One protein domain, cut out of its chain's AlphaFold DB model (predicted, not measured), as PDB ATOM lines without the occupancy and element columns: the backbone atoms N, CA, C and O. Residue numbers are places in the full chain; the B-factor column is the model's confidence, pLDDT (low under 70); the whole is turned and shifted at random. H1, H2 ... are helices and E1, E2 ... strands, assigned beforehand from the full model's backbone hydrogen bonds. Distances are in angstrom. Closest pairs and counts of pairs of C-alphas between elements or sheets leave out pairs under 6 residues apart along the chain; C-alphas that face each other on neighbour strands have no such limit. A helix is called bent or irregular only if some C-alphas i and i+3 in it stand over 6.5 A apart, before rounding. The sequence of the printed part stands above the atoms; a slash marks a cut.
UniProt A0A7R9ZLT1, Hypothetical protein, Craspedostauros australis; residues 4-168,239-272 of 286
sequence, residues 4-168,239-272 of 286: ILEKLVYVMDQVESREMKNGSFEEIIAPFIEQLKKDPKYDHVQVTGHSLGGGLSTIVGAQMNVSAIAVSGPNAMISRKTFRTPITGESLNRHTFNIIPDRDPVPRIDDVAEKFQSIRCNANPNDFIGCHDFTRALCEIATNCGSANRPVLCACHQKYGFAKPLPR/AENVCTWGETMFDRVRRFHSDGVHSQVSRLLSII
ATOM      1  N   ILE A   4      67.620  18.851 175.148       47.16
ATOM      2  CA  ILE A   4      69.053  18.925 174.839       47.16
ATOM      3  C   ILE A   4      69.406  18.180 173.546       47.16
ATOM      4  O   ILE A   4      70.272  18.653 172.815       47.16
ATOM      5  N   LEU A   5      68.719  17.073 173.235       48.12
ATOM      6  CA  LEU A   5      68.936  16.350 171.981       48.12
ATOM      7  C   LEU A   5      68.616  17.234 170.775       48.12
ATOM      8  O   LEU A   5      69.376  17.220 169.823       48.12
ATOM      9  N   GLU A   6      67.570  18.061 170.830       47.22
ATOM     10  CA  GLU A   6      67.201  18.931 169.705       47.22
ATOM     11  C   GLU A   6      68.263  19.997 169.418       47.22
ATOM     12  O   GLU A   6      68.616  20.218 168.266       47.22
ATOM     13  N   LYS A   7      68.828  20.629 170.456       49.59
ATOM     14  CA  LYS A   7      69.881  21.645 170.277       49.59
ATOM     15  C   LYS A   7      71.198  21.045 169.810       49.59
ATOM     16  O   LYS A   7      71.891  21.646 169.001       49.59
ATOM     17  N   LEU A   8      71.542  19.878 170.331       53.16
ATOM     18  CA  LEU A   8      72.742  19.161 169.944       53.16
ATOM     19  C   LEU A   8      72.627  18.634 168.509       53.16
ATOM     20  O   LEU A   8      73.537  18.859 167.723       53.16
ATOM     21  N   VAL A   9      71.501  18.007 168.155       54.12
ATOM     22  CA  VAL A   9      71.203  17.582 166.782       54.12
ATOM     23  C   VAL A   9      71.200  18.791 165.854       54.12
ATOM     24  O   VAL A   9      71.786  18.710 164.790       54.12
ATOM     25  N   TYR A  10      70.652  19.937 166.269       52.94
ATOM     26  CA  TYR A  10      70.716  21.177 165.492       52.94
ATOM     27  C   TYR A  10      72.154  21.675 165.283       52.94
ATOM     28  O   TYR A  10      72.510  22.075 164.182       52.94
ATOM     29  N   VAL A  11      73.010  21.638 166.309       54.59
ATOM     30  CA  VAL A  11      74.427  22.018 166.169       54.59
ATOM     31  C   VAL A  11      75.176  21.026 165.277       54.59
ATOM     32  O   VAL A  11      75.932  21.455 164.411       54.59
ATOM     33  N   MET A  12      74.940  19.723 165.443       54.09
ATOM     34  CA  MET A  12      75.530  18.682 164.598       54.09
ATOM     35  C   MET A  12      75.069  18.816 163.142       54.09
ATOM     36  O   MET A  12      75.913  18.803 162.260       54.09
ATOM     37  N   ASP A  13      73.785  19.076 162.897       50.94
ATOM     38  CA  ASP A  13      73.186  19.292 161.572       50.94
ATOM     39  C   ASP A  13      73.706  20.576 160.895       50.94
ATOM     40  O   ASP A  13      74.016  20.598 159.701       50.94
ATOM     41  N   GLN A  14      73.900  21.663 161.652       52.50
ATOM     42  CA  GLN A  14      74.509  22.894 161.127       52.50
ATOM     43  C   GLN A  14      75.989  22.711 160.754       52.50
ATOM     44  O   GLN A  14      76.460  23.359 159.817       52.50
ATOM     45  N   VAL A  15      76.714  21.836 161.458       53.31
ATOM     46  CA  VAL A  15      78.112  21.506 161.141       53.31
ATOM     47  C   VAL A  15      78.200  20.476 160.001       53.31
ATOM     48  O   VAL A  15      78.995  20.666 159.082       53.31
ATOM     49  N   GLU A  16      77.338  19.453 159.978       49.84
ATOM     50  CA  GLU A  16      77.248  18.445 158.906       49.84
ATOM     51  C   GLU A  16      76.850  19.062 157.558       49.84
ATOM     52  O   GLU A  16      77.438  18.742 156.523       49.84
ATOM     53  N   SER A  17      75.879  19.982 157.544       49.03
ATOM     54  CA  SER A  17      75.258  20.482 156.306       49.03
ATOM     55  C   SER A  17      76.176  21.313 155.398       49.03
ATOM     56  O   SER A  17      75.870  21.477 154.210       49.03
ATOM     57  N   ARG A  18      77.300  21.831 155.912       47.66
ATOM     58  CA  ARG A  18      78.256  22.635 155.124       47.66
ATOM     59  C   ARG A  18      79.442  21.831 154.592       47.66
ATOM     60  O   ARG A  18      79.903  22.131 153.495       47.66
ATOM     61  N   GLU A  19      79.888  20.806 155.314       49.44
ATOM     62  CA  GLU A  19      81.084  20.013 154.983       49.44
ATOM     63  C   GLU A  19      80.755  18.722 154.202       49.44
ATOM     64  O   GLU A  19      81.517  18.316 153.326       49.44
ATOM     65  N   MET A  20      79.585  18.102 154.412       48.66
ATOM     66  CA  MET A  20      79.275  16.776 153.842       48.66
ATOM     67  C   MET A  20      78.921  16.743 152.347       48.66
ATOM     68  O   MET A  20      78.648  15.671 151.803       48.66
ATOM     69  N   LYS A  21      78.930  17.875 151.631       46.06
ATOM     70  CA  LYS A  21      78.628  17.866 150.186       46.06
ATOM     71  C   LYS A  21      79.748  17.276 149.317       46.06
ATOM     72  O   LYS A  21      79.467  16.959 148.166       46.06
ATOM     73  N   ASN A  22      80.960  17.082 149.851       50.41
ATOM     74  CA  ASN A  22      82.135  16.661 149.070       50.41
ATOM     75  C   ASN A  22      82.833  15.367 149.538       50.41
ATOM     76  O   ASN A  22      83.886  15.032 149.001       50.41
ATOM     77  N   GLY A  23      82.257  14.621 150.481       55.91
ATOM     78  CA  GLY A  23      82.815  13.350 150.952       55.91
ATOM     79  C   GLY A  23      82.572  13.139 152.440       55.91
ATOM     80  O   GLY A  23      82.278  14.082 153.174       55.91
ATOM     81  N   SER A  24      82.661  11.892 152.892       66.88
ATOM     82  CA  SER A  24      82.666  11.613 154.333       66.88
ATOM     83  C   SER A  24      84.014  12.031 154.928       66.88
ATOM     84  O   SER A  24      85.047  11.884 154.284       66.88
ATOM     85  N   PHE A  25      84.033  12.544 156.159       67.62
ATOM     86  CA  PHE A  25      85.272  12.969 156.835       67.62
ATOM     87  C   PHE A  25      86.349  11.862 156.868       67.62
ATOM     88  O   PHE A  25      87.547  12.135 156.772       67.62
ATOM     89  N   GLU A  26      85.914  10.601 156.913       67.50
ATOM     90  CA  GLU A  26      86.748   9.408 156.749       67.50
ATOM     91  C   GLU A  26      87.550   9.416 155.435       67.50
ATOM     92  O   GLU A  26      88.751   9.157 155.455       67.50
ATOM     93  N   GLU A  27      86.929   9.769 154.305       71.12
ATOM     94  CA  GLU A  27      87.572   9.774 152.979       71.12
ATOM     95  C   GLU A  27      88.718  10.791 152.889       71.12
ATOM     96  O   GLU A  27      89.648  10.603 152.106       71.12
ATOM     97  N   ILE A  28      88.678  11.843 153.710       77.25
ATOM     98  CA  ILE A  28      89.717  12.875 153.754       77.25
ATOM     99  C   ILE A  28      90.854  12.461 154.695       77.25
ATOM    100  O   ILE A  28      92.028  12.611 154.354       77.25
ATOM    101  N   ILE A  29      90.532  11.936 155.881       84.19
ATOM    102  CA  ILE A  29      91.537  11.672 156.920       84.19
ATOM    103  C   ILE A  29      92.221  10.310 156.757       84.19
ATOM    104  O   ILE A  29      93.421  10.198 157.024       84.19
ATOM    105  N   ALA A  30      91.511   9.279 156.298       85.88
ATOM    106  CA  ALA A  30      92.069   7.933 156.174       85.88
ATOM    107  C   ALA A  30      93.313   7.864 155.261       85.88
ATOM    108  O   ALA A  30      94.316   7.287 155.692       85.88
ATOM    109  N   PRO A  31      93.340   8.487 154.059       88.62
ATOM    110  CA  PRO A  31      94.530   8.472 153.204       88.62
ATOM    111  C   PRO A  31      95.737   9.144 153.859       88.62
ATOM    112  O   PRO A  31      96.864   8.671 153.719       88.62
ATOM    113  N   PHE A  32      95.500  10.227 154.600       90.50
ATOM    114  CA  PHE A  32      96.549  10.952 155.304       90.50
ATOM    115  C   PHE A  32      97.134  10.123 156.456       90.50
ATOM    116  O   PHE A  32      98.351  10.011 156.577       90.50
ATOM    117  N   ILE A  33      96.291   9.459 157.254       92.19
ATOM    118  CA  ILE A  33      96.755   8.543 158.307       92.19
ATOM    119  C   ILE A  33      97.550   7.376 157.711       92.19
ATOM    120  O   ILE A  33      98.600   7.020 158.242       92.19
ATOM    121  N   GLU A  34      97.093   6.797 156.601       92.44
ATOM    122  CA  GLU A  34      97.826   5.726 155.914       92.44
ATOM    123  C   GLU A  34      99.172   6.194 155.361       92.44
ATOM    124  O   GLU A  34     100.144   5.439 155.395       92.44
ATOM    125  N   GLN A  35      99.261   7.436 154.884       93.56
ATOM    126  CA  GLN A  35     100.534   8.025 154.485       93.56
ATOM    127  C   GLN A  35     101.482   8.148 155.683       93.56
ATOM    128  O   GLN A  35     102.628   7.716 155.589       93.56
ATOM    129  N   LEU A  36     101.001   8.667 156.816       93.88
ATOM    130  CA  LEU A  36     101.809   8.817 158.028       93.88
ATOM    131  C   LEU A  36     102.272   7.474 158.597       93.88
ATOM    132  O   LEU A  36     103.412   7.363 159.024       93.88
ATOM    133  N   LYS A  37     101.424   6.440 158.562       92.75
ATOM    134  CA  LYS A  37     101.779   5.081 159.012       92.75
ATOM    135  C   LYS A  37     102.883   4.436 158.170       92.75
ATOM    136  O   LYS A  37     103.555   3.530 158.652       92.75
ATOM    137  N   LYS A  38     103.022   4.839 156.904       93.75
ATOM    138  CA  LYS A  38     104.046   4.321 155.981       93.75
ATOM    139  C   LYS A  38     105.348   5.105 156.046       93.75
ATOM    140  O   LYS A  38     106.367   4.599 155.582       93.75
ATOM    141  N   ASP A  39     105.308   6.328 156.557       94.50
ATOM    142  CA  ASP A  39     106.487   7.166 156.682       94.50
ATOM    143  C   ASP A  39     107.324   6.686 157.885       94.50
ATOM    144  O   ASP A  39     106.870   6.792 159.028       94.50
ATOM    145  N   PRO A  40     108.550   6.174 157.658       92.88
ATOM    146  CA  PRO A  40     109.408   5.659 158.724       92.88
ATOM    147  C   PRO A  40     109.851   6.741 159.718       92.88
ATOM    148  O   PRO A  40     110.452   6.422 160.739       92.88
ATOM    149  N   LYS A  41     109.580   8.023 159.440       94.94
ATOM    150  CA  LYS A  41     109.817   9.120 160.378       94.94
ATOM    151  C   LYS A  41     108.912   9.053 161.611       94.94
ATOM    152  O   LYS A  41     109.275   9.639 162.632       94.94
ATOM    153  N   TYR A  42     107.755   8.396 161.519       91.88
ATOM    154  CA  TYR A  42     106.778   8.332 162.602       91.88
ATOM    155  C   TYR A  42     106.634   6.909 163.137       91.88
ATOM    156  O   TYR A  42     106.112   6.025 162.466       91.88
ATOM    157  N   ASP A  43     107.007   6.711 164.399       89.62
ATOM    158  CA  ASP A  43     106.871   5.409 165.063       89.62
ATOM    159  C   ASP A  43     105.412   5.097 165.430       89.62
ATOM    160  O   ASP A  43     104.968   3.946 165.419       89.62
ATOM    161  N   HIS A  44     104.635   6.138 165.752       89.94
ATOM    162  CA  HIS A  44     103.254   6.014 166.207       89.94
ATOM    163  C   HIS A  44     102.383   7.167 165.708       89.94
ATOM    164  O   HIS A  44     102.693   8.337 165.930       89.94
ATOM    165  N   VAL A  45     101.229   6.824 165.134       93.25
ATOM    166  CA  VAL A  45     100.185   7.784 164.759       93.25
ATOM    167  C   VAL A  45      99.055   7.708 165.777       93.25
ATOM    168  O   VAL A  45      98.556   6.623 166.086       93.25
ATOM    169  N   GLN A  46      98.664   8.863 166.305       95.31
ATOM    170  CA  GLN A  46      97.529   9.002 167.209       95.31
ATOM    171  C   GLN A  46      96.634  10.139 166.743       95.31
ATOM    172  O   GLN A  46      97.119  11.138 166.213       95.31
ATOM    173  N   VAL A  47      95.334   9.985 166.962       95.06
ATOM    174  CA  VAL A  47      94.338  11.015 166.662       95.06
ATOM    175  C   VAL A  47      93.755  11.502 167.979       95.06
ATOM    176  O   VAL A  47      93.577  10.727 168.917       95.06
ATOM    177  N   THR A  48      93.501  12.798 168.082       96.50
ATOM    178  CA  THR A  48      92.847  13.362 169.257       96.50
ATOM    179  C   THR A  48      91.865  14.433 168.840       96.50
ATOM    180  O   THR A  48      92.020  15.060 167.792       96.50
ATOM    181  N   GLY A  49      90.860  14.668 169.673       95.69
ATOM    182  CA  GLY A  49      89.926  15.754 169.443       95.69
ATOM    183  C   GLY A  49      89.026  16.016 170.636       95.69
ATOM    184  O   GLY A  49      88.862  15.174 171.519       95.69
ATOM    185  N   HIS A  50      88.433  17.203 170.639       97.12
ATOM    186  CA  HIS A  50      87.459  17.630 171.635       97.12
ATOM    187  C   HIS A  50      86.066  17.736 171.014       97.12
ATOM    188  O   HIS A  50      85.950  18.058 169.830       97.12
ATOM    189  N   SER A  51      85.013  17.473 171.795       95.62
ATOM    190  CA  SER A  51      83.624  17.622 171.343       95.62
ATOM    191  C   SER A  51      83.358  16.806 170.068       95.62
ATOM    192  O   SER A  51      83.729  15.633 170.000       95.62
ATOM    193  N   LEU A  52      82.788  17.407 169.021       92.62
ATOM    194  CA  LEU A  52      82.638  16.775 167.708       92.62
ATOM    195  C   LEU A  52      83.954  16.172 167.187       92.62
ATOM    196  O   LEU A  52      83.961  15.038 166.712       92.62
ATOM    197  N   GLY A  53      85.074  16.882 167.336       91.50
ATOM    198  CA  GLY A  53      86.392  16.382 166.943       91.50
ATOM    199  C   GLY A  53      86.814  15.132 167.720       91.50
ATOM    200  O   GLY A  53      87.483  14.266 167.166       91.50
ATOM    201  N   GLY A  54      86.387  14.988 168.978       95.19
ATOM    202  CA  GLY A  54      86.607  13.777 169.776       95.19
ATOM    203  C   GLY A  54      85.783  12.588 169.274       95.19
ATOM    204  O   GLY A  54      86.288  11.467 169.192       95.19
ATOM    205  N   GLY A  55      84.543  12.840 168.853       93.62
ATOM    206  CA  GLY A  55      83.705  11.837 168.190       93.62
ATOM    207  C   GLY A  55      84.321  11.360 166.878       93.62
ATOM    208  O   GLY A  55      84.494  10.162 166.660       93.62
ATOM    209  N   LEU A  56      84.748  12.305 166.038       92.62
ATOM    210  CA  LEU A  56      85.441  12.010 164.784       92.62
ATOM    211  C   LEU A  56      86.756  11.256 165.020       92.62
ATOM    212  O   LEU A  56      87.031  10.279 164.329       92.62
ATOM    213  N   SER A  57      87.535  11.645 166.033       94.44
ATOM    214  CA  SER A  57      88.746  10.924 166.437       94.44
ATOM    215  C   SER A  57      88.441   9.475 166.825       94.44
ATOM    216  O   SER A  57      89.183   8.576 166.441       94.44
ATOM    217  N   THR A  58      87.354   9.234 167.561       94.94
ATOM    218  CA  THR A  58      86.908   7.890 167.967       94.94
ATOM    219  C   THR A  58      86.561   7.033 166.749       94.94
ATOM    220  O   THR A  58      87.041   5.906 166.627       94.94
ATOM    221  N   ILE A  59      85.777   7.586 165.819       92.69
ATOM    222  CA  ILE A  59      85.379   6.926 164.566       92.69
ATOM    223  C   ILE A  59      86.617   6.565 163.740       92.69
ATOM    224  O   ILE A  59      86.844   5.394 163.440       92.69
ATOM    225  N   VAL A  60      87.460   7.556 163.440       92.62
ATOM    226  CA  VAL A  60      88.658   7.378 162.608       92.62
ATOM    227  C   VAL A  60      89.657   6.426 163.267       92.62
ATOM    228  O   VAL A  60      90.203   5.549 162.601       92.62
ATOM    229  N   GLY A  61      89.878   6.548 164.579       94.31
ATOM    230  CA  GLY A  61      90.768   5.661 165.327       94.31
ATOM    231  C   GLY A  61      90.357   4.198 165.227       94.31
ATOM    232  O   GLY A  61      91.182   3.328 164.942       94.31
ATOM    233  N   ALA A  62      89.060   3.933 165.386       94.88
ATOM    234  CA  ALA A  62      88.519   2.587 165.285       94.88
ATOM    235  C   ALA A  62      88.485   2.056 163.839       94.88
ATOM    236  O   ALA A  62      88.703   0.864 163.625       94.88
ATOM    237  N   GLN A  63      88.254   2.894 162.830       92.69
ATOM    238  CA  GLN A  63      88.298   2.461 161.425       92.69
ATOM    239  C   GLN A  63      89.725   2.136 160.966       92.69
ATOM    240  O   GLN A  63      89.954   1.133 160.292       92.69
ATOM    241  N   MET A  64      90.694   2.956 161.374       92.81
ATOM    242  CA  MET A  64      92.076   2.886 160.886       92.81
ATOM    243  C   MET A  64      93.010   2.063 161.781       92.81
ATOM    244  O   MET A  64      94.202   1.929 161.473       92.81
ATOM    245  N   ASN A  65      92.478   1.508 162.876       94.25
ATOM    246  CA  ASN A  65      93.225   0.804 163.919       94.25
ATOM    247  C   ASN A  65      94.401   1.641 164.456       94.25
ATOM    248  O   ASN A  65      95.519   1.148 164.609       94.25
ATOM    249  N   VAL A  66      94.154   2.929 164.709       95.06
ATOM    250  CA  VAL A  66      95.124   3.853 165.317       95.06
ATOM    251  C   VAL A  66      94.599   4.338 166.655       95.06
ATOM    252  O   VAL A  66      93.394   4.474 166.851       95.06
ATOM    253  N   SER A  67      95.503   4.596 167.598       96.44
ATOM    254  CA  SER A  67      95.097   5.044 168.927       96.44
ATOM    255  C   SER A  67      94.443   6.428 168.848       96.44
ATOM    256  O   SER A  67      95.003   7.363 168.274       96.44
ATOM    257  N   ALA A  68      93.243   6.537 169.410       96.50
ATOM    258  CA  ALA A  68      92.436   7.744 169.419       96.50
ATOM    259  C   ALA A  68      92.080   8.165 170.844       96.50
ATOM    260  O   ALA A  68      91.561   7.361 171.620       96.50
ATOM    261  N   ILE A  69      92.318   9.437 171.157       97.19
ATOM    262  CA  ILE A  69      91.982  10.043 172.445       97.19
ATOM    263  C   ILE A  69      90.913  11.108 172.213       97.19
ATOM    264  O   ILE A  69      91.155  12.156 171.623       97.19
ATOM    265  N   ALA A  70      89.705  10.842 172.680       97.50
ATOM    266  CA  ALA A  70      88.629  11.813 172.673       97.50
ATOM    267  C   ALA A  70      88.574  12.524 174.024       97.50
ATOM    268  O   ALA A  70      88.685  11.898 175.078       97.50
ATOM    269  N   VAL A  71      88.374  13.838 174.001       97.81
ATOM    270  CA  VAL A  71      88.044  14.612 175.196       97.81
ATOM    271  C   VAL A  71      86.635  15.131 175.038       97.81
ATOM    272  O   VAL A  71      86.355  15.955 174.171       97.81
ATOM    273  N   SER A  72      85.732  14.636 175.872       97.19
ATOM    274  CA  SER A  72      84.320  14.967 175.792       97.19
ATOM    275  C   SER A  72      83.733  14.740 174.385       97.19
ATOM    276  O   SER A  72      82.908  15.522 173.898       97.19
ATOM    277  N   GLY A  73      84.182  13.690 173.696       96.88
ATOM    278  CA  GLY A  73      83.603  13.321 172.408       96.88
ATOM    279  C   GLY A  73      82.270  12.596 172.589       96.88
ATOM    280  O   GLY A  73      82.127  11.892 173.593       96.88
ATOM    281  N   PRO A  74      81.306  12.713 171.654       95.81
ATOM    282  CA  PRO A  74      80.205  11.756 171.595       95.81
ATOM    283  C   PRO A  74      80.772  10.344 171.419       95.81
ATOM    284  O   PRO A  74      81.809  10.165 170.771       95.81
ATOM    285  N   ASN A  75      80.105   9.342 171.989       94.88
ATOM    286  CA  ASN A  75      80.508   7.960 171.771       94.88
ATOM    287  C   ASN A  75      79.954   7.444 170.440       94.88
ATOM    288  O   ASN A  75      79.198   8.124 169.745       94.88
ATOM    289  N   ALA A  76      80.354   6.225 170.086       92.69
ATOM    290  CA  ALA A  76      80.015   5.626 168.803       92.69
ATOM    291  C   ALA A  76      79.608   4.150 168.913       92.69
ATOM    292  O   ALA A  76      79.626   3.440 167.910       92.69
ATOM    293  N   MET A  77      79.308   3.630 170.111       92.94
ATOM    294  CA  MET A  77      79.122   2.191 170.287       92.94
ATOM    295  C   MET A  77      77.861   1.681 169.585       92.94
ATOM    296  O   MET A  77      77.969   0.763 168.780       92.94
ATOM    297  N   ILE A  78      76.670   2.228 169.814       89.56
ATOM    298  CA  ILE A  78      75.437   1.796 169.134       89.56
ATOM    299  C   ILE A  78      75.462   2.237 167.664       89.56
ATOM    300  O   ILE A  78      75.151   1.435 166.777       89.56
ATOM    301  N   SER A  79      75.883   3.476 167.396       87.38
ATOM    302  CA  SER A  79      75.943   4.058 166.047       87.38
ATOM    303  C   SER A  79      77.013   3.433 165.144       87.38
ATOM    304  O   SER A  79      76.954   3.591 163.929       87.38
ATOM    305  N   ARG A  80      77.929   2.608 165.675       88.25
ATOM    306  CA  ARG A  80      79.002   1.940 164.905       88.25
ATOM    307  C   ARG A  80      78.555   1.231 163.625       88.25
ATOM    308  O   ARG A  80      79.338   1.085 162.690       88.25
ATOM    309  N   LYS A  81      77.309   0.743 163.602       86.75
ATOM    310  CA  LYS A  81      76.723  -0.004 162.479       86.75
ATOM    311  C   LYS A  81      76.103   0.890 161.403       86.75
ATOM    312  O   LYS A  81      75.746   0.373 160.351       86.75
ATOM    313  N   THR A  82      75.930   2.185 161.670       83.56
ATOM    314  CA  THR A  82      75.314   3.140 160.735       83.56
ATOM    315  C   THR A  82      76.344   3.877 159.886       83.56
ATOM    316  O   THR A  82      75.971   4.506 158.899       83.56
ATOM    317  N   PHE A  83      77.629   3.811 160.245       83.12
ATOM    318  CA  PHE A  83      78.700   4.391 159.441       83.12
ATOM    319  C   PHE A  83      78.889   3.633 158.127       83.12
ATOM    320  O   PHE A  83      78.706   2.416 158.061       83.12
ATOM    321  N   ARG A  84      79.288   4.369 157.082       79.50
ATOM    322  CA  ARG A  84      79.519   3.825 155.737       79.50
ATOM    323  C   ARG A  84      80.546   2.695 155.754       79.50
ATOM    324  O   ARG A  84      80.300   1.657 155.145       79.50
ATOM    325  N   THR A  85      81.650   2.895 156.468       82.44
ATOM    326  CA  THR A  85      82.594   1.835 156.822       82.44
ATOM    327  C   THR A  85      82.250   1.347 158.228       82.44
ATOM    328  O   THR A  85      82.492   2.078 159.198       82.44
ATOM    329  N   PRO A  86      81.652   0.148 158.369       79.25
ATOM    330  CA  PRO A  86      81.186  -0.336 159.659       79.25
ATOM    331  C   PRO A  86      82.335  -0.498 160.647       79.25
ATOM    332  O   PRO A  86      83.380  -1.061 160.323       79.25
ATOM    333  N   ILE A  87      82.106  -0.064 161.881       91.25
ATOM    334  CA  ILE A  87      83.084  -0.172 162.960       91.25
ATOM    335  C   ILE A  87      82.707  -1.353 163.854       91.25
ATOM    336  O   ILE A  87      81.548  -1.527 164.246       91.25
ATOM    337  N   THR A  88      83.682  -2.191 164.202       94.31
ATOM    338  CA  THR A  88      83.464  -3.274 165.168       94.31
ATOM    339  C   THR A  88      83.525  -2.729 166.597       94.31
ATOM    340  O   THR A  88      84.289  -1.814 166.899       94.31
ATOM    341  N   GLY A  89      82.736  -3.311 167.507       95.50
ATOM    342  CA  GLY A  89      82.808  -2.946 168.931       95.50
ATOM    343  C   GLY A  89      84.195  -3.226 169.520       95.50
ATOM    344  O   GLY A  89      84.709  -2.433 170.297       95.50
ATOM    345  N   GLU A  90      84.844  -4.301 169.062       96.81
ATOM    346  CA  GLU A  90      86.222  -4.622 169.433       96.81
ATOM    347  C   GLU A  90      87.205  -3.520 169.025       96.81
ATOM    348  O   GLU A  90      88.073  -3.165 169.817       96.81
ATOM    349  N   SER A  91      87.071  -2.950 167.821       96.38
ATOM    350  CA  SER A  91      87.973  -1.881 167.397       96.38
ATOM    351  C   SER A  91      87.796  -0.618 168.240       96.38
ATOM    352  O   SER A  91      88.790  -0.025 168.655       96.38
ATOM    353  N   LEU A  92      86.551  -0.255 168.577       96.19
ATOM    354  CA  LEU A  92      86.278   0.834 169.522       96.19
ATOM    355  C   LEU A  92      86.946   0.558 170.875       96.19
ATOM    356  O   LEU A  92      87.731   1.376 171.353       96.19
ATOM    357  N   ASN A  93      86.720  -0.623 171.451       97.06
ATOM    358  CA  ASN A  93      87.287  -1.002 172.749       97.06
ATOM    359  C   ASN A  93      88.821  -1.067 172.733       97.06
ATOM    360  O   ASN A  93      89.472  -0.792 173.740       97.06
ATOM    361  N   ARG A  94      89.432  -1.424 171.599       96.69
ATOM    362  CA  ARG A  94      90.886  -1.564 171.484       96.69
ATOM    363  C   ARG A  94      91.584  -0.231 171.236       96.69
ATOM    364  O   ARG A  94      92.598   0.025 171.888       96.69
ATOM    365  N   HIS A  95      91.062   0.589 170.330       96.75
ATOM    366  CA  HIS A  95      91.789   1.726 169.761       96.75
ATOM    367  C   HIS A  95      91.343   3.089 170.286       96.75
ATOM    368  O   HIS A  95      92.059   4.063 170.078       96.75
ATOM    369  N   THR A  96      90.207   3.181 170.971       96.88
ATOM    370  CA  THR A  96      89.660   4.472 171.406       96.88
ATOM    371  C   THR A  96      89.711   4.620 172.919       96.88
ATOM    372  O   THR A  96      89.663   3.631 173.647       96.88
ATOM    373  N   PHE A  97      89.854   5.855 173.384       97.44
ATOM    374  CA  PHE A  97      89.775   6.225 174.789       97.44
ATOM    375  C   PHE A  97      89.053   7.565 174.902       97.44
ATOM    376  O   PHE A  97      89.496   8.538 174.293       97.44
ATOM    377  N   ASN A  98      87.959   7.634 175.662       97.69
ATOM    378  CA  ASN A  98      87.199   8.877 175.834       97.69
ATOM    379  C   ASN A  98      87.319   9.414 177.264       97.69
ATOM    380  O   ASN A  98      87.074   8.699 178.234       97.69
ATOM    381  N   ILE A  99      87.670  10.686 177.403       97.94
ATOM    382  CA  ILE A  99      87.670  11.400 178.678       97.94
ATOM    383  C   ILE A  99      86.312  12.070 178.834       97.94
ATOM    384  O   ILE A  99      85.920  12.885 178.004       97.94
ATOM    385  N   ILE A 100      85.600  11.743 179.905       97.75
ATOM    386  CA  ILE A 100      84.201  12.105 180.117       97.75
ATOM    387  C   ILE A 100      84.103  13.002 181.355       97.75
ATOM    388  O   ILE A 100      84.118  12.492 182.478       97.75
ATOM    389  N   PRO A 101      84.005  14.333 181.199       97.56
ATOM    390  CA  PRO A 101      83.767  15.211 182.333       97.56
ATOM    391  C   PRO A 101      82.384  14.988 182.948       97.56
ATOM    392  O   PRO A 101      81.376  14.813 182.255       97.56
ATOM    393  N   ASP A 102      82.314  15.041 184.275       95.88
ATOM    394  CA  ASP A 102      81.048  14.990 184.994       95.88
ATOM    395  C   ASP A 102      80.106  16.104 184.528       95.88
ATOM    396  O   ASP A 102      80.513  17.239 184.292       95.88
ATOM    397  N   ARG A 103      78.812  15.781 184.453       95.00
ATOM    398  CA  ARG A 103      77.730  16.665 183.974       95.00
ATOM    399  C   ARG A 103      77.853  17.141 182.524       95.00
ATOM    400  O   ARG A 103      76.942  17.818 182.063       95.00
ATOM    401  N   ASP A 104      78.874  16.740 181.778       96.00
ATOM    402  CA  ASP A 104      78.917  17.020 180.348       96.00
ATOM    403  C   ASP A 104      77.845  16.206 179.601       96.00
ATOM    404  O   ASP A 104      77.777  14.984 179.792       96.00
ATOM    405  N   PRO A 105      76.965  16.835 178.800       94.69
ATOM    406  CA  PRO A 105      75.961  16.126 178.018       94.69
ATOM    407  C   PRO A 105      76.498  15.489 176.726       94.69
ATOM    408  O   PRO A 105      75.887  14.537 176.249       94.69
ATOM    409  N   VAL A 106      77.600  15.976 176.150       95.38
ATOM    410  CA  VAL A 106      78.116  15.502 174.852       95.38
ATOM    411  C   VAL A 106      78.601  14.047 174.900       95.38
ATOM    412  O   VAL A 106      78.107  13.234 174.123       95.38
ATOM    413  N   PRO A 107      79.458  13.621 175.839       95.69
ATOM    414  CA  PRO A 107      79.885  12.226 175.923       95.69
ATOM    415  C   PRO A 107      78.790  11.281 176.441       95.69
ATOM    416  O   PRO A 107      79.067  10.118 176.712       95.69
ATOM    417  N   ARG A 108      77.550  11.757 176.610       93.75
ATOM    418  CA  ARG A 108      76.370  10.928 176.921       93.75
ATOM    419  C   ARG A 108      75.565  10.569 175.676       93.75
ATOM    420  O   ARG A 108      74.543   9.893 175.780       93.75
ATOM    421  N   ILE A 109      75.981  11.073 174.520       92.75
ATOM    422  CA  ILE A 109      75.447  10.665 173.231       92.75
ATOM    423  C   ILE A 109      76.062   9.306 172.918       92.75
ATOM    424  O   ILE A 109      77.286   9.205 172.823       92.75
ATOM    425  N   ASP A 110      75.202   8.304 172.732       93.19
ATOM    426  CA  ASP A 110      75.585   6.913 172.473       93.19
ATOM    427  C   ASP A 110      76.282   6.218 173.674       93.19
ATOM    428  O   ASP A 110      76.769   6.862 174.608       93.19
ATOM    429  N   ASP A 111      76.304   4.885 173.661       93.31
ATOM    430  CA  ASP A 111      76.948   4.051 174.675       93.31
ATOM    431  C   ASP A 111      78.472   4.190 174.615       93.31
ATOM    432  O   ASP A 111      79.080   4.298 173.545       93.31
ATOM    433  N   VAL A 112      79.102   4.143 175.788       92.88
ATOM    434  CA  VAL A 112      80.557   4.250 175.933       92.88
ATOM    435  C   VAL A 112      81.255   2.981 175.430       92.88
ATOM    436  O   VAL A 112      80.741   1.869 175.570       92.88
ATOM    437  N   ALA A 113      82.454   3.135 174.865       94.50
ATOM    438  CA  ALA A 113      83.372   2.012 174.688       94.50
ATOM    439  C   ALA A 113      83.975   1.593 176.039       94.50
ATOM    440  O   ALA A 113      83.920   2.350 177.001       94.50
ATOM    441  N   GLU A 114      84.590   0.412 176.121       95.12
ATOM    442  CA  GLU A 114      85.165  -0.101 177.381       95.12
ATOM    443  C   GLU A 114      86.261   0.804 177.967       95.12
ATOM    444  O   GLU A 114      86.470   0.841 179.178       95.12
ATOM    445  N   LYS A 115      86.961   1.547 177.105       95.50
ATOM    446  CA  LYS A 115      88.046   2.451 177.477       95.50
ATOM    447  C   LYS A 115      87.536   3.883 177.569       95.50
ATOM    448  O   LYS A 115      87.471   4.612 176.581       95.50
ATOM    449  N   PHE A 116      87.211   4.302 178.780       96.44
ATOM    450  CA  PHE A 116      86.900   5.690 179.080       96.44
ATOM    451  C   PHE A 116      87.386   6.050 180.478       96.44
ATOM    452  O   PHE A 116      87.593   5.178 181.321       96.44
ATOM    453  N   GLN A 117      87.543   7.344 180.727       96.06
ATOM    454  CA  GLN A 117      87.795   7.857 182.062       96.06
ATOM    455  C   GLN A 117      86.827   8.978 182.389       96.06
ATOM    456  O   GLN A 117      86.812  10.007 181.717       96.06
ATOM    457  N   SER A 118      86.091   8.817 183.483       96.56
ATOM    458  CA  SER A 118      85.321   9.912 184.062       96.56
ATOM    459  C   SER A 118      86.221  10.840 184.874       96.56
ATOM    460  O   SER A 118      87.020  10.380 185.690       96.56
ATOM    461  N   ILE A 119      86.097  12.146 184.662       96.75
ATOM    462  CA  ILE A 119      86.839  13.167 185.410       96.75
ATOM    463  C   ILE A 119      85.867  14.153 186.051       96.75
ATOM    464  O   ILE A 119      84.775  14.380 185.524       96.75
ATOM    465  N   ARG A 120      86.242  14.766 187.177       96.62
ATOM    466  CA  ARG A 120      85.329  15.689 187.853       96.62
ATOM    467  C   ARG A 120      85.249  17.006 187.098       96.62
ATOM    468  O   ARG A 120      86.207  17.484 186.500       96.62
ATOM    469  N   CYS A 121      84.090  17.638 187.191       96.00
ATOM    470  CA  CYS A 121      83.907  19.006 186.744       96.00
ATOM    471  C   CYS A 121      83.592  19.906 187.941       96.00
ATOM    472  O   CYS A 121      82.574  19.736 188.618       96.00
ATOM    473  N   ASN A 122      84.438  20.910 188.177       93.69
ATOM    474  CA  ASN A 122      84.249  21.917 189.225       93.69
ATOM    475  C   ASN A 122      83.500  23.180 188.742       93.69
ATOM    476  O   ASN A 122      83.469  24.181 189.455       93.69
ATOM    477  N   ALA A 123      82.913  23.168 187.538       94.12
ATOM    478  CA  ALA A 123      82.029  24.247 187.091       94.12
ATOM    479  C   ALA A 123      80.760  24.307 187.955       94.12
ATOM    480  O   ALA A 123      80.429  23.347 188.657       94.12
ATOM    481  N   ASN A 124      80.014  25.410 187.866       94.06
ATOM    482  CA  ASN A 124      78.725  25.515 188.546       94.06
ATOM    483  C   ASN A 124      77.817  24.326 188.167       94.06
ATOM    484  O   ASN A 124      77.842  23.890 187.015       94.06
ATOM    485  N   PRO A 125      76.983  23.800 189.084       91.19
ATOM    486  CA  PRO A 125      76.152  22.625 188.801       91.19
ATOM    487  C   PRO A 125      75.240  22.758 187.570       91.19
ATOM    488  O   PRO A 125      74.962  21.758 186.917       91.19
ATOM    489  N   ASN A 126      74.825  23.986 187.236       91.00
ATOM    490  CA  ASN A 126      73.979  24.305 186.080       91.00
ATOM    491  C   ASN A 126      74.775  24.725 184.825       91.00
ATOM    492  O   ASN A 126      74.176  25.076 183.811       91.00
ATOM    493  N   ASP A 127      76.108  24.732 184.891       90.88
ATOM    494  CA  ASP A 127      76.995  25.139 183.799       90.88
ATOM    495  C   ASP A 127      77.539  23.916 183.050       90.88
ATOM    496  O   ASP A 127      78.685  23.493 183.214       90.88
ATOM    497  N   PHE A 128      76.677  23.325 182.222       91.62
ATOM    498  CA  PHE A 128      77.027  22.169 181.394       91.62
ATOM    499  C   PHE A 128      78.121  22.497 180.367       91.62
ATOM    500  O   PHE A 128      78.986  21.667 180.105       91.62
ATOM    501  N   ILE A 129      78.117  23.721 179.825       91.31
ATOM    502  CA  ILE A 129      79.125  24.181 178.858       91.31
ATOM    503  C   ILE A 129      80.483  24.358 179.533       91.31
ATOM    504  O   ILE A 129      81.507  24.014 178.952       91.31
ATOM    505  N   GLY A 130      80.504  24.813 180.786       93.25
ATOM    506  CA  GLY A 130      81.720  24.872 181.583       93.25
ATOM    507  C   GLY A 130      82.354  23.503 181.812       93.25
ATOM    508  O   GLY A 130      83.580  23.428 181.852       93.25
ATOM    509  N   CYS A 131      81.558  22.434 181.929       96.25
ATOM    510  CA  CYS A 131      82.065  21.056 181.991       96.25
ATOM    511  C   CYS A 131      82.517  20.516 180.635       96.25
ATOM    512  O   CYS A 131      83.411  19.676 180.595       96.25
ATOM    513  N   HIS A 132      81.963  21.067 179.557       96.44
ATOM    514  CA  HIS A 132      82.374  20.790 178.188       96.44
ATOM    515  C   HIS A 132      83.629  21.541 177.741       96.44
ATOM    516  O   HIS A 132      84.128  21.313 176.645       96.44
ATOM    517  N   ASP A 133      84.179  22.432 178.564       94.69
ATOM    518  CA  ASP A 133      85.401  23.165 178.243       94.69
ATOM    519  C   ASP A 133      86.631  22.236 178.282       94.69
ATOM    520  O   ASP A 133      86.989  21.680 179.325       94.69
ATOM    521  N   PHE A 134      87.315  22.105 177.139       94.75
ATOM    522  CA  PHE A 134      88.529  21.295 177.006       94.75
ATOM    523  C   PHE A 134      89.628  21.700 177.995       94.75
ATOM    524  O   PHE A 134      90.276  20.839 178.588       94.75
ATOM    525  N   THR A 135      89.834  23.002 178.204       93.38
ATOM    526  CA  THR A 135      90.876  23.497 179.112       93.38
ATOM    527  C   THR A 135      90.542  23.114 180.546       93.38
ATOM    528  O   THR A 135      91.432  22.715 181.287       93.38
ATOM    529  N   ARG A 136      89.264  23.161 180.943       95.25
ATOM    530  CA  ARG A 136      88.843  22.698 182.273       95.25
ATOM    531  C   ARG A 136      89.096  21.199 182.456       95.25
ATOM    532  O   ARG A 136      89.635  20.816 183.492       95.25
ATOM    533  N   ALA A 137      88.758  20.372 181.465       94.81
ATOM    534  CA  ALA A 137      89.051  18.936 181.489       94.81
ATOM    535  C   ALA A 137      90.560  18.673 181.628       94.81
ATOM    536  O   ALA A 137      90.998  17.873 182.456       94.81
ATOM    537  N   LEU A 138      91.363  19.417 180.870       93.31
ATOM    538  CA  LEU A 138      92.818  19.374 180.927       93.31
ATOM    539  C   LEU A 138      93.345  19.767 182.319       93.31
ATOM    540  O   LEU A 138      94.213  19.098 182.872       93.31
ATOM    541  N   CYS A 139      92.786  20.814 182.921       94.06
ATOM    542  CA  CYS A 139      93.142  21.263 184.263       94.06
ATOM    543  C   CYS A 139      92.829  20.234 185.349       94.06
ATOM    544  O   CYS A 139      93.656  20.029 186.237       94.06
ATOM    545  N   GLU A 140      91.675  19.572 185.275       94.69
ATOM    546  CA  GLU A 140      91.312  18.490 186.194       94.69
ATOM    547  C   GLU A 140      92.326  17.342 186.106       94.69
ATOM    548  O   GLU A 140      92.835  16.885 187.131       94.69
ATOM    549  N   ILE A 141      92.699  16.923 184.892       92.12
ATOM    550  CA  ILE A 141      93.705  15.869 184.699       92.12
ATOM    551  C   ILE A 141      95.058  16.321 185.254       92.12
ATOM    552  O   ILE A 141      95.642  15.623 186.076       92.12
ATOM    553  N   ALA A 142      95.544  17.498 184.856       89.88
ATOM    554  CA  ALA A 142      96.859  17.993 185.263       89.88
ATOM    555  C   ALA A 142      96.975  18.205 186.780       89.88
ATOM    556  O   ALA A 142      98.043  17.993 187.351       89.88
ATOM    557  N   THR A 143      95.892  18.623 187.437       88.44
ATOM    558  CA  THR A 143      95.895  18.902 188.879       88.44
ATOM    559  C   THR A 143      95.827  17.617 189.703       88.44
ATOM    560  O   THR A 143      96.501  17.528 190.725       88.44
ATOM    561  N   ASN A 144      95.056  16.615 189.267       89.25
ATOM    562  CA  ASN A 144      94.896  15.369 190.025       89.25
ATOM    563  C   ASN A 144      95.952  14.312 189.675       89.25
ATOM    564  O   ASN A 144      96.414  13.603 190.560       89.25
ATOM    565  N   CYS A 145      96.358  14.222 188.409       86.88
ATOM    566  CA  CYS A 145      97.363  13.256 187.946       86.88
ATOM    567  C   CYS A 145      98.792  13.817 188.009       86.88
ATOM    568  O   CYS A 145      99.763  13.085 187.836       86.88
ATOM    569  N   GLY A 146      98.923  15.124 188.241       82.38
ATOM    570  CA  GLY A 146     100.185  15.842 188.166       82.38
ATOM    571  C   GLY A 146     100.548  16.254 186.737       82.38
ATOM    572  O   GLY A 146     100.155  15.650 185.739       82.38
ATOM    573  N   SER A 147     101.342  17.316 186.635       75.56
ATOM    574  CA  SER A 147     101.832  17.846 185.360       75.56
ATOM    575  C   SER A 147     103.236  17.350 184.999       75.56
ATOM    576  O   SER A 147     103.779  17.760 183.977       75.56
ATOM    577  N   ALA A 148     103.855  16.479 185.802       77.56
ATOM    578  CA  ALA A 148     105.247  16.057 185.631       77.56
ATOM    579  C   ALA A 148     106.190  17.260 185.364       77.56
ATOM    580  O   ALA A 148     106.304  18.159 186.196       77.56
ATOM    581  N   ASN A 149     106.916  17.278 184.239       75.06
ATOM    582  CA  ASN A 149     107.823  18.372 183.834       75.06
ATOM    583  C   ASN A 149     107.156  19.401 182.897       75.06
ATOM    584  O   ASN A 149     107.826  20.151 182.174       75.06
ATOM    585  N   ARG A 150     105.824  19.413 182.845       75.00
ATOM    586  CA  ARG A 150     105.051  20.253 181.928       75.00
ATOM    587  C   ARG A 150     104.786  21.618 182.555       75.00
ATOM    588  O   ARG A 150     104.778  21.736 183.782       75.00
ATOM    589  N   PRO A 151     104.617  22.659 181.721       75.25
ATOM    590  CA  PRO A 151     104.377  23.988 182.232       75.25
ATOM    591  C   PRO A 151     103.031  24.008 182.945       75.25
ATOM    592  O   PRO A 151     102.111  23.243 182.636       75.25
ATOM    593  N   VAL A 152     102.951  24.874 183.939       76.75
ATOM    594  CA  VAL A 152     101.727  25.063 184.689       76.75
ATOM    595  C   VAL A 152     100.751  25.832 183.814       76.75
ATOM    596  O   VAL A 152     101.033  26.948 183.408       76.75
ATOM    597  N   LEU A 153      99.576  25.262 183.574       87.12
ATOM    598  CA  LEU A 153      98.498  25.977 182.907       87.12
ATOM    599  C   LEU A 153      97.904  27.007 183.877       87.12
ATOM    600  O   LEU A 153      97.040  26.691 184.695       87.12
ATOM    601  N   CYS A 154      98.358  28.255 183.787       88.94
ATOM    602  CA  CYS A 154      97.953  29.334 184.694       88.94
ATOM    603  C   CYS A 154      96.436  29.565 184.723       88.94
ATOM    604  O   CYS A 154      95.860  29.841 185.782       88.94
ATOM    605  N   ALA A 155      95.775  29.342 183.584       89.50
ATOM    606  CA  ALA A 155      94.324  29.388 183.455       89.50
ATOM    607  C   ALA A 155      93.602  28.417 184.408       89.50
ATOM    608  O   ALA A 155      92.499  28.729 184.857       89.50
ATOM    609  N   CYS A 156      94.208  27.282 184.779       92.12
ATOM    610  CA  CYS A 156      93.595  26.322 185.699       92.12
ATOM    611  C   CYS A 156      93.253  26.959 187.040       92.12
ATOM    612  O   CYS A 156      92.122  26.854 187.509       92.12
ATOM    613  N   HIS A 157      94.195  27.690 187.627       92.06
ATOM    614  CA  HIS A 157      93.923  28.408 188.861       92.06
ATOM    615  C   HIS A 157      93.136  29.697 188.598       92.06
ATOM    616  O   HIS A 157      92.090  29.915 189.204       92.06
ATOM    617  N   GLN A 158      93.610  30.531 187.667       90.75
ATOM    618  CA  GLN A 158      93.109  31.899 187.489       90.75
ATOM    619  C   GLN A 158      91.671  31.966 186.957       90.75
ATOM    620  O   GLN A 158      90.914  32.846 187.354       90.75
ATOM    621  N   LYS A 159      91.290  31.050 186.059       92.12
ATOM    622  CA  LYS A 159      89.974  31.042 185.402       92.12
ATOM    623  C   LYS A 159      89.047  29.974 185.972       92.12
ATOM    624  O   LYS A 159      87.847  30.205 186.094       92.12
ATOM    625  N   TYR A 160      89.591  28.806 186.296       93.38
ATOM    626  CA  TYR A 160      88.787  27.636 186.653       93.38
ATOM    627  C   TYR A 160      88.835  27.278 188.145       93.38
ATOM    628  O   TYR A 160      88.118  26.371 188.560       93.38
ATOM    629  N   GLY A 161      89.623  27.990 188.960       92.56
ATOM    630  CA  GLY A 161      89.640  27.838 190.417       92.56
ATOM    631  C   GLY A 161      90.279  26.542 190.927       92.56
ATOM    632  O   GLY A 161      90.021  26.152 192.064       92.56
ATOM    633  N   PHE A 162      91.095  25.859 190.117       92.62
ATOM    634  CA  PHE A 162      91.883  24.714 190.586       92.62
ATOM    635  C   PHE A 162      92.965  25.155 191.578       92.62
ATOM    636  O   PHE A 162      93.384  26.314 191.589       92.62
ATOM    637  N   ALA A 163      93.429  24.235 192.425       90.50
ATOM    638  CA  ALA A 163      94.515  24.519 193.357       90.50
ATOM    639  C   ALA A 163      95.803  24.894 192.605       90.50
ATOM    640  O   ALA A 163      96.091  24.363 191.531       90.50
ATOM    641  N   LYS A 164      96.593  25.807 193.178       89.38
ATOM    642  CA  LYS A 164      97.916  26.134 192.634       89.38
ATOM    643  C   LYS A 164      98.819  24.899 192.756       89.38
ATOM    644  O   LYS A 164      98.861  24.313 193.841       89.38
ATOM    645  N   PRO A 165      99.549  24.504 191.702       83.25
ATOM    646  CA  PRO A 165     100.524  23.432 191.818       83.25
ATOM    647  C   PRO A 165     101.638  23.829 192.788       83.25
ATOM    648  O   PRO A 165     102.073  24.981 192.828       83.25
ATOM    649  N   LEU A 166     102.107  22.851 193.559       79.38
ATOM    650  CA  LEU A 166     103.255  23.026 194.439       79.38
ATOM    651  C   LEU A 166     104.551  23.033 193.606       79.38
ATOM    652  O   LEU A 166     104.661  22.264 192.646       79.38
ATOM    653  N   PRO A 167     105.550  23.856 193.961       74.31
ATOM    654  CA  PRO A 167     106.854  23.805 193.306       74.31
ATOM    655  C   PRO A 167     107.494  22.424 193.530       74.31
ATOM    656  O   PRO A 167     107.532  21.938 194.660       74.31
ATOM    657  N   ARG A 168     108.031  21.779 192.476       67.81
ATOM    658  CA  ARG A 168     108.635  20.431 192.607       67.81
ATOM    659  C   ARG A 168     109.930  20.441 193.425       67.81
ATOM    660  O   ARG A 168     110.358  19.387 193.882       67.81
ATOM    661  N   ALA A 239      93.236   4.977 189.533       39.69
ATOM    662  CA  ALA A 239      93.477   4.582 188.161       39.69
ATOM    663  C   ALA A 239      94.911   4.939 187.741       39.69
ATOM    664  O   ALA A 239      95.175   6.017 187.202       39.69
ATOM    665  N   GLU A 240      95.838   3.997 187.929       35.97
ATOM    666  CA  GLU A 240      97.203   4.049 187.371       35.97
ATOM    667  C   GLU A 240      97.198   4.330 185.855       35.97
ATOM    668  O   GLU A 240      98.111   4.969 185.332       35.97
ATOM    669  N   ASN A 241      96.120   3.944 185.163       47.78
ATOM    670  CA  ASN A 241      95.912   4.202 183.741       47.78
ATOM    671  C   ASN A 241      95.738   5.703 183.429       47.78
ATOM    672  O   ASN A 241      96.275   6.202 182.450       47.78
ATOM    673  N   VAL A 242      95.033   6.482 184.248       44.03
ATOM    674  CA  VAL A 242      94.732   7.889 183.899       44.03
ATOM    675  C   VAL A 242      95.982   8.747 183.927       44.03
ATOM    676  O   VAL A 242      96.171   9.590 183.052       44.03
ATOM    677  N   CYS A 243      96.852   8.505 184.907       45.28
ATOM    678  CA  CYS A 243      98.096   9.247 185.045       45.28
ATOM    679  C   CYS A 243      99.071   8.886 183.917       45.28
ATOM    680  O   CYS A 243      99.616   9.784 183.284       45.28
ATOM    681  N   THR A 244      99.207   7.599 183.578       48.66
ATOM    682  CA  THR A 244     100.073   7.150 182.471       48.66
ATOM    683  C   THR A 244      99.584   7.622 181.095       48.66
ATOM    684  O   THR A 244     100.387   8.036 180.258       48.66
ATOM    685  N   TRP A 245      98.271   7.648 180.842       46.28
ATOM    686  CA  TRP A 245      97.723   8.146 179.570       46.28
ATOM    687  C   TRP A 245      97.672   9.680 179.504       46.28
ATOM    688  O   TRP A 245      98.001  10.266 178.467       46.28
ATOM    689  N   GLY A 246      97.354  10.350 180.616       43.16
ATOM    690  CA  GLY A 246      97.502  11.798 180.761       43.16
ATOM    691  C   GLY A 246      98.942  12.241 180.497       43.16
ATOM    692  O   GLY A 246      99.169  13.271 179.864       43.16
ATOM    693  N   GLU A 247      99.930  11.423 180.863       39.88
ATOM    694  CA  GLU A 247     101.316  11.680 180.493       39.88
ATOM    695  C   GLU A 247     101.545  11.695 178.974       39.88
ATOM    696  O   GLU A 247     102.132  12.642 178.443       39.88
ATOM    697  N   THR A 248     100.980  10.736 178.242       45.88
ATOM    698  CA  THR A 248     101.091  10.715 176.775       45.88
ATOM    699  C   THR A 248     100.343  11.845 176.067       45.88
ATOM    700  O   THR A 248     100.834  12.330 175.048       45.88
ATOM    701  N   MET A 249      99.194  12.298 176.583       43.25
ATOM    702  CA  MET A 249      98.381  13.337 175.935       43.25
ATOM    703  C   MET A 249      99.085  14.700 175.942       43.25
ATOM    704  O   MET A 249      99.136  15.392 174.925       43.25
ATOM    705  N   PHE A 250      99.673  15.091 177.074       42.97
ATOM    706  CA  PHE A 250     100.238  16.431 177.218       42.97
ATOM    707  C   PHE A 250     101.676  16.581 176.700       42.97
ATOM    708  O   PHE A 250     102.035  17.674 176.258       42.97
ATOM    709  N   ASP A 251     102.501  15.523 176.701       40.00
ATOM    710  CA  ASP A 251     103.848  15.579 176.096       40.00
ATOM    711  C   ASP A 251     103.797  15.872 174.585       40.00
ATOM    712  O   ASP A 251     104.780  16.319 173.990       40.00
ATOM    713  N   ARG A 252     102.628  15.674 173.965       42.69
ATOM    714  CA  ARG A 252     102.409  15.791 172.522       42.69
ATOM    715  C   ARG A 252     101.844  17.151 172.100       42.69
ATOM    716  O   ARG A 252     102.184  17.621 171.021       42.69
ATOM    717  N   VAL A 253     101.094  17.848 172.963       35.81
ATOM    718  CA  VAL A 253     100.531  19.189 172.671       35.81
ATOM    719  C   VAL A 253     101.617  20.284 172.605       35.81
ATOM    720  O   VAL A 253     101.482  21.251 171.861       35.81
ATOM    721  N   ARG A 254     102.744  20.132 173.318       34.84
ATOM    722  CA  ARG A 254     103.798  21.168 173.427       34.84
ATOM    723  C   ARG A 254     104.659  21.350 172.167       34.84
ATOM    724  O   ARG A 254     105.215  22.426 171.974       34.84
ATOM    725  N   ARG A 255     104.768  20.340 171.295       33.62
ATOM    726  CA  ARG A 255     105.581  20.427 170.061       33.62
ATOM    727  C   ARG A 255     104.927  21.269 168.954       33.62
ATOM    728  O   ARG A 255     105.535  21.507 167.921       33.62
ATOM    729  N   PHE A 256     103.713  21.760 169.197       32.16
ATOM    730  CA  PHE A 256     102.904  22.480 168.221       32.16
ATOM    731  C   PHE A 256     103.234  23.979 168.095       32.16
ATOM    732  O   PHE A 256     102.842  24.607 167.119       32.16
ATOM    733  N   HIS A 257     103.968  24.564 169.051       28.95
ATOM    734  CA  HIS A 257     104.255  26.007 169.047       28.95
ATOM    735  C   HIS A 257     105.632  26.405 168.485       28.95
ATOM    736  O   HIS A 257     105.899  27.598 168.380       28.95
ATOM    737  N   SER A 258     106.490  25.444 168.120       29.45
ATOM    738  CA  SER A 258     107.878  25.713 167.695       29.45
ATOM    739  C   SER A 258     108.096  25.642 166.182       29.45
ATOM    740  O   SER A 258     108.889  26.412 165.648       29.45
ATOM    741  N   ASP A 259     107.392  24.764 165.464       31.88
ATOM    742  CA  ASP A 259     107.839  24.387 164.121       31.88
ATOM    743  C   ASP A 259     106.823  24.829 163.064       31.88
ATOM    744  O   ASP A 259     105.832  24.156 162.771       31.88
ATOM    745  N   GLY A 260     107.076  26.010 162.496       37.28
ATOM    746  CA  GLY A 260     106.335  26.550 161.365       37.28
ATOM    747  C   GLY A 260     106.486  25.669 160.125       37.28
ATOM    748  O   GLY A 260     107.454  25.792 159.381       37.28
ATOM    749  N   VAL A 261     105.496  24.814 159.866       31.97
ATOM    750  CA  VAL A 261     105.343  24.115 158.585       31.97
ATOM    751  C   VAL A 261     104.079  24.629 157.901       31.97
ATOM    752  O   VAL A 261     102.957  24.225 158.197       31.97
ATOM    753  N   HIS A 262     104.280  25.566 156.977       39.31
ATOM    754  CA  HIS A 262     103.242  26.159 156.141       39.31
ATOM    755  C   HIS A 262     103.013  25.306 154.884       39.31
ATOM    756  O   HIS A 262     103.851  25.281 153.989       39.31
ATOM    757  N   SER A 263     101.854  24.652 154.774       41.28
ATOM    758  CA  SER A 263     101.270  24.221 153.493       41.28
ATOM    759  C   SER A 263      99.805  23.809 153.685       41.28
ATOM    760  O   SER A 263      99.502  23.137 154.665       41.28
ATOM    761  N   GLN A 264      98.932  24.267 152.771       30.30
ATOM    762  CA  GLN A 264      97.523  23.924 152.436       30.30
ATOM    763  C   GLN A 264      96.575  23.388 153.545       30.30
ATOM    764  O   GLN A 264      95.470  23.905 153.700       30.30
ATOM    765  N   VAL A 265      96.994  22.424 154.360       37.84
ATOM    766  CA  VAL A 265      96.260  21.805 155.479       37.84
ATOM    767  C   VAL A 265      95.942  22.806 156.601       37.84
ATOM    768  O   VAL A 265      94.849  22.776 157.165       37.84
ATOM    769  N   SER A 266      96.832  23.770 156.872       33.31
ATOM    770  CA  SER A 266      96.606  24.780 157.922       33.31
ATOM    771  C   SER A 266      95.430  25.722 157.621       33.31
ATOM    772  O   SER A 266      94.852  26.279 158.548       33.31
ATOM    773  N   ARG A 267      95.036  25.894 156.349       29.22
ATOM    774  CA  ARG A 267      93.853  26.699 155.992       29.22
ATOM    775  C   ARG A 267      92.541  25.938 156.184       29.22
ATOM    776  O   ARG A 267      91.541  26.576 156.487       29.22
ATOM    777  N   LEU A 268      92.549  24.610 156.052       30.97
ATOM    778  CA  LEU A 268      91.364  23.777 156.276       30.97
ATOM    779  C   LEU A 268      91.118  23.555 157.781       30.97
ATOM    780  O   LEU A 268      89.993  23.683 158.249       30.97
ATOM    781  N   LEU A 269      92.178  23.316 158.564       33.75
ATOM    782  CA  LEU A 269      92.069  23.055 160.008       33.75
ATOM    783  C   LEU A 269      91.732  24.311 160.837       33.75
ATOM    784  O   LEU A 269      91.005  24.206 161.826       33.75
ATOM    785  N   SER A 270      92.162  25.505 160.403       29.70
ATOM    786  CA  SER A 270      91.822  26.776 161.072       29.70
ATOM    787  C   SER A 270      90.357  27.198 160.912       29.70
ATOM    788  O   SER A 270      89.866  27.971 161.728       29.70
ATOM    789  N   ILE A 271      89.638  26.693 159.900       30.61
ATOM    790  CA  ILE A 271      88.198  26.966 159.725       30.61
ATOM    791  C   ILE A 271      87.347  26.090 160.669       30.61
ATOM    792  O   ILE A 271      86.235  26.477 161.023       30.61
ATOM    793  N   ILE A 272      87.883  24.952 161.137       34.16
ATOM    794  CA  ILE A 272      87.147  23.917 161.892       34.16
ATOM    795  C   ILE A 272      87.620  23.818 163.364       34.16
ATOM    796  O   ILE A 272      87.081  23.049 164.153       34.16
TER     797      ILE A 272
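AT A GLANCE: This is residues 4 to 168 and 239 to 272 of the 286 residues of the protein "Hypothetical protein" of Craspedostauros australis (UniProt A0A7R9ZLT1). A small sheet of four parallel strands forms the core, with helix H3 packed along one face and H6 and H8 crossing the other. H2 packs on H3, H1 reaches past H3 with little contact, H7 packs on H6, and residues 255 to 271, with most of H9, stick out. The printed part has 199 residues with nine named helices and four named strands, ordered H1 H2 E1 H3 E2 H4 E3 E4 H5 H6 H7 H8 H9; the sheet order is E1 E2 E3 E4 and the class is mixed, helices and strands. It is compact, with a radius of gyration of the C-alphas of 17.3 A and spans of 49 by 44 by 33 A.

IN THESE COORDINATES: H1, residues 4 to 22, begins at C-alpha 4 (69.053, 18.925, 174.839), is 29.0 A long and has a kink of 37 degrees near residue 16. H2 is 25 to 38, 20.7 A. E1 is 46 to 50, H3 is 52 to 64, 18.1 A, E2 is 67 to 71 and H4 is 89 to 95. E3, 96 to 101, is 16.4 A long; E4 is 116 to 119. H5 is 128 to 131, H6 is 134 to 145, 16.2 A, H7 is 154 to 158, H8 is 240 to 257, 29.5 A, and H9, 265 to 272, ends at C-alpha 272 (87.147, 23.917, 161.892). H1, H2 and H8 are only just irregular: C-alphas 19 and 22 are 6.9 A apart, 28 and 31 6.55 A, 254 and 257 6.54 A.

HOW THE PARTS SIT: N 47 and O 67 are 3.0 A apart between E1 and E2, N 70 and O 97 2.8 A between E2 and E3, and N 117 and O 98 2.9 A between E3 and E4, within hydrogen-bond range. E1, H3, E2 and E2, H4, E3 are strand-helix-strand units, parallel neighbours joined through a helix, with right-handed crossovers. In three layers, helices on both faces of the sheet, H3 is along E1 and E2 at a height over the sheet of 6.9 A; H6 at 9.3 A and H8 at 8.9 A run across on the opposite face. H4 is at the sheet's level, and H5 only grazes the sheet. H3 touches H2 with residues 60 to 64 alone, closest C-alphas Glu 26 and Val 60, 6.5 A, and H4 with 58 to 63 alone, Ala 62 and Ser 91, 5.0 A. H6 touches H8, closest C-alphas Cys 145 and Cys 243, 5.0 A, at a steep tilt of 50 degrees, opposite ways. H6 and H7 only just touch, with 3 pairs of C-alphas within 8 A. H9 touches no helix. Every O i to N i+4 pair is within range in H3, H4, H6 and H7, but 11 of 15 in H1, 8 of 10 in H2, 8 of 14 in H8 and 2 of 4 in H9; H5 is too short for one.

THE WHOLE: The C-alphas of Lys 21 and Arg 168, the two farthest apart, are 52.0 A apart. Residues 169 to 238 are not printed; C-alphas 168 and 239 across the cut are 22.4 A apart. The links E2 to H4 and E3 to E4 are long. The model's confidence is under 70 at residues 4 to 26, 168 and 239 to 272; the mean pLDDT of the printed part is 77.9.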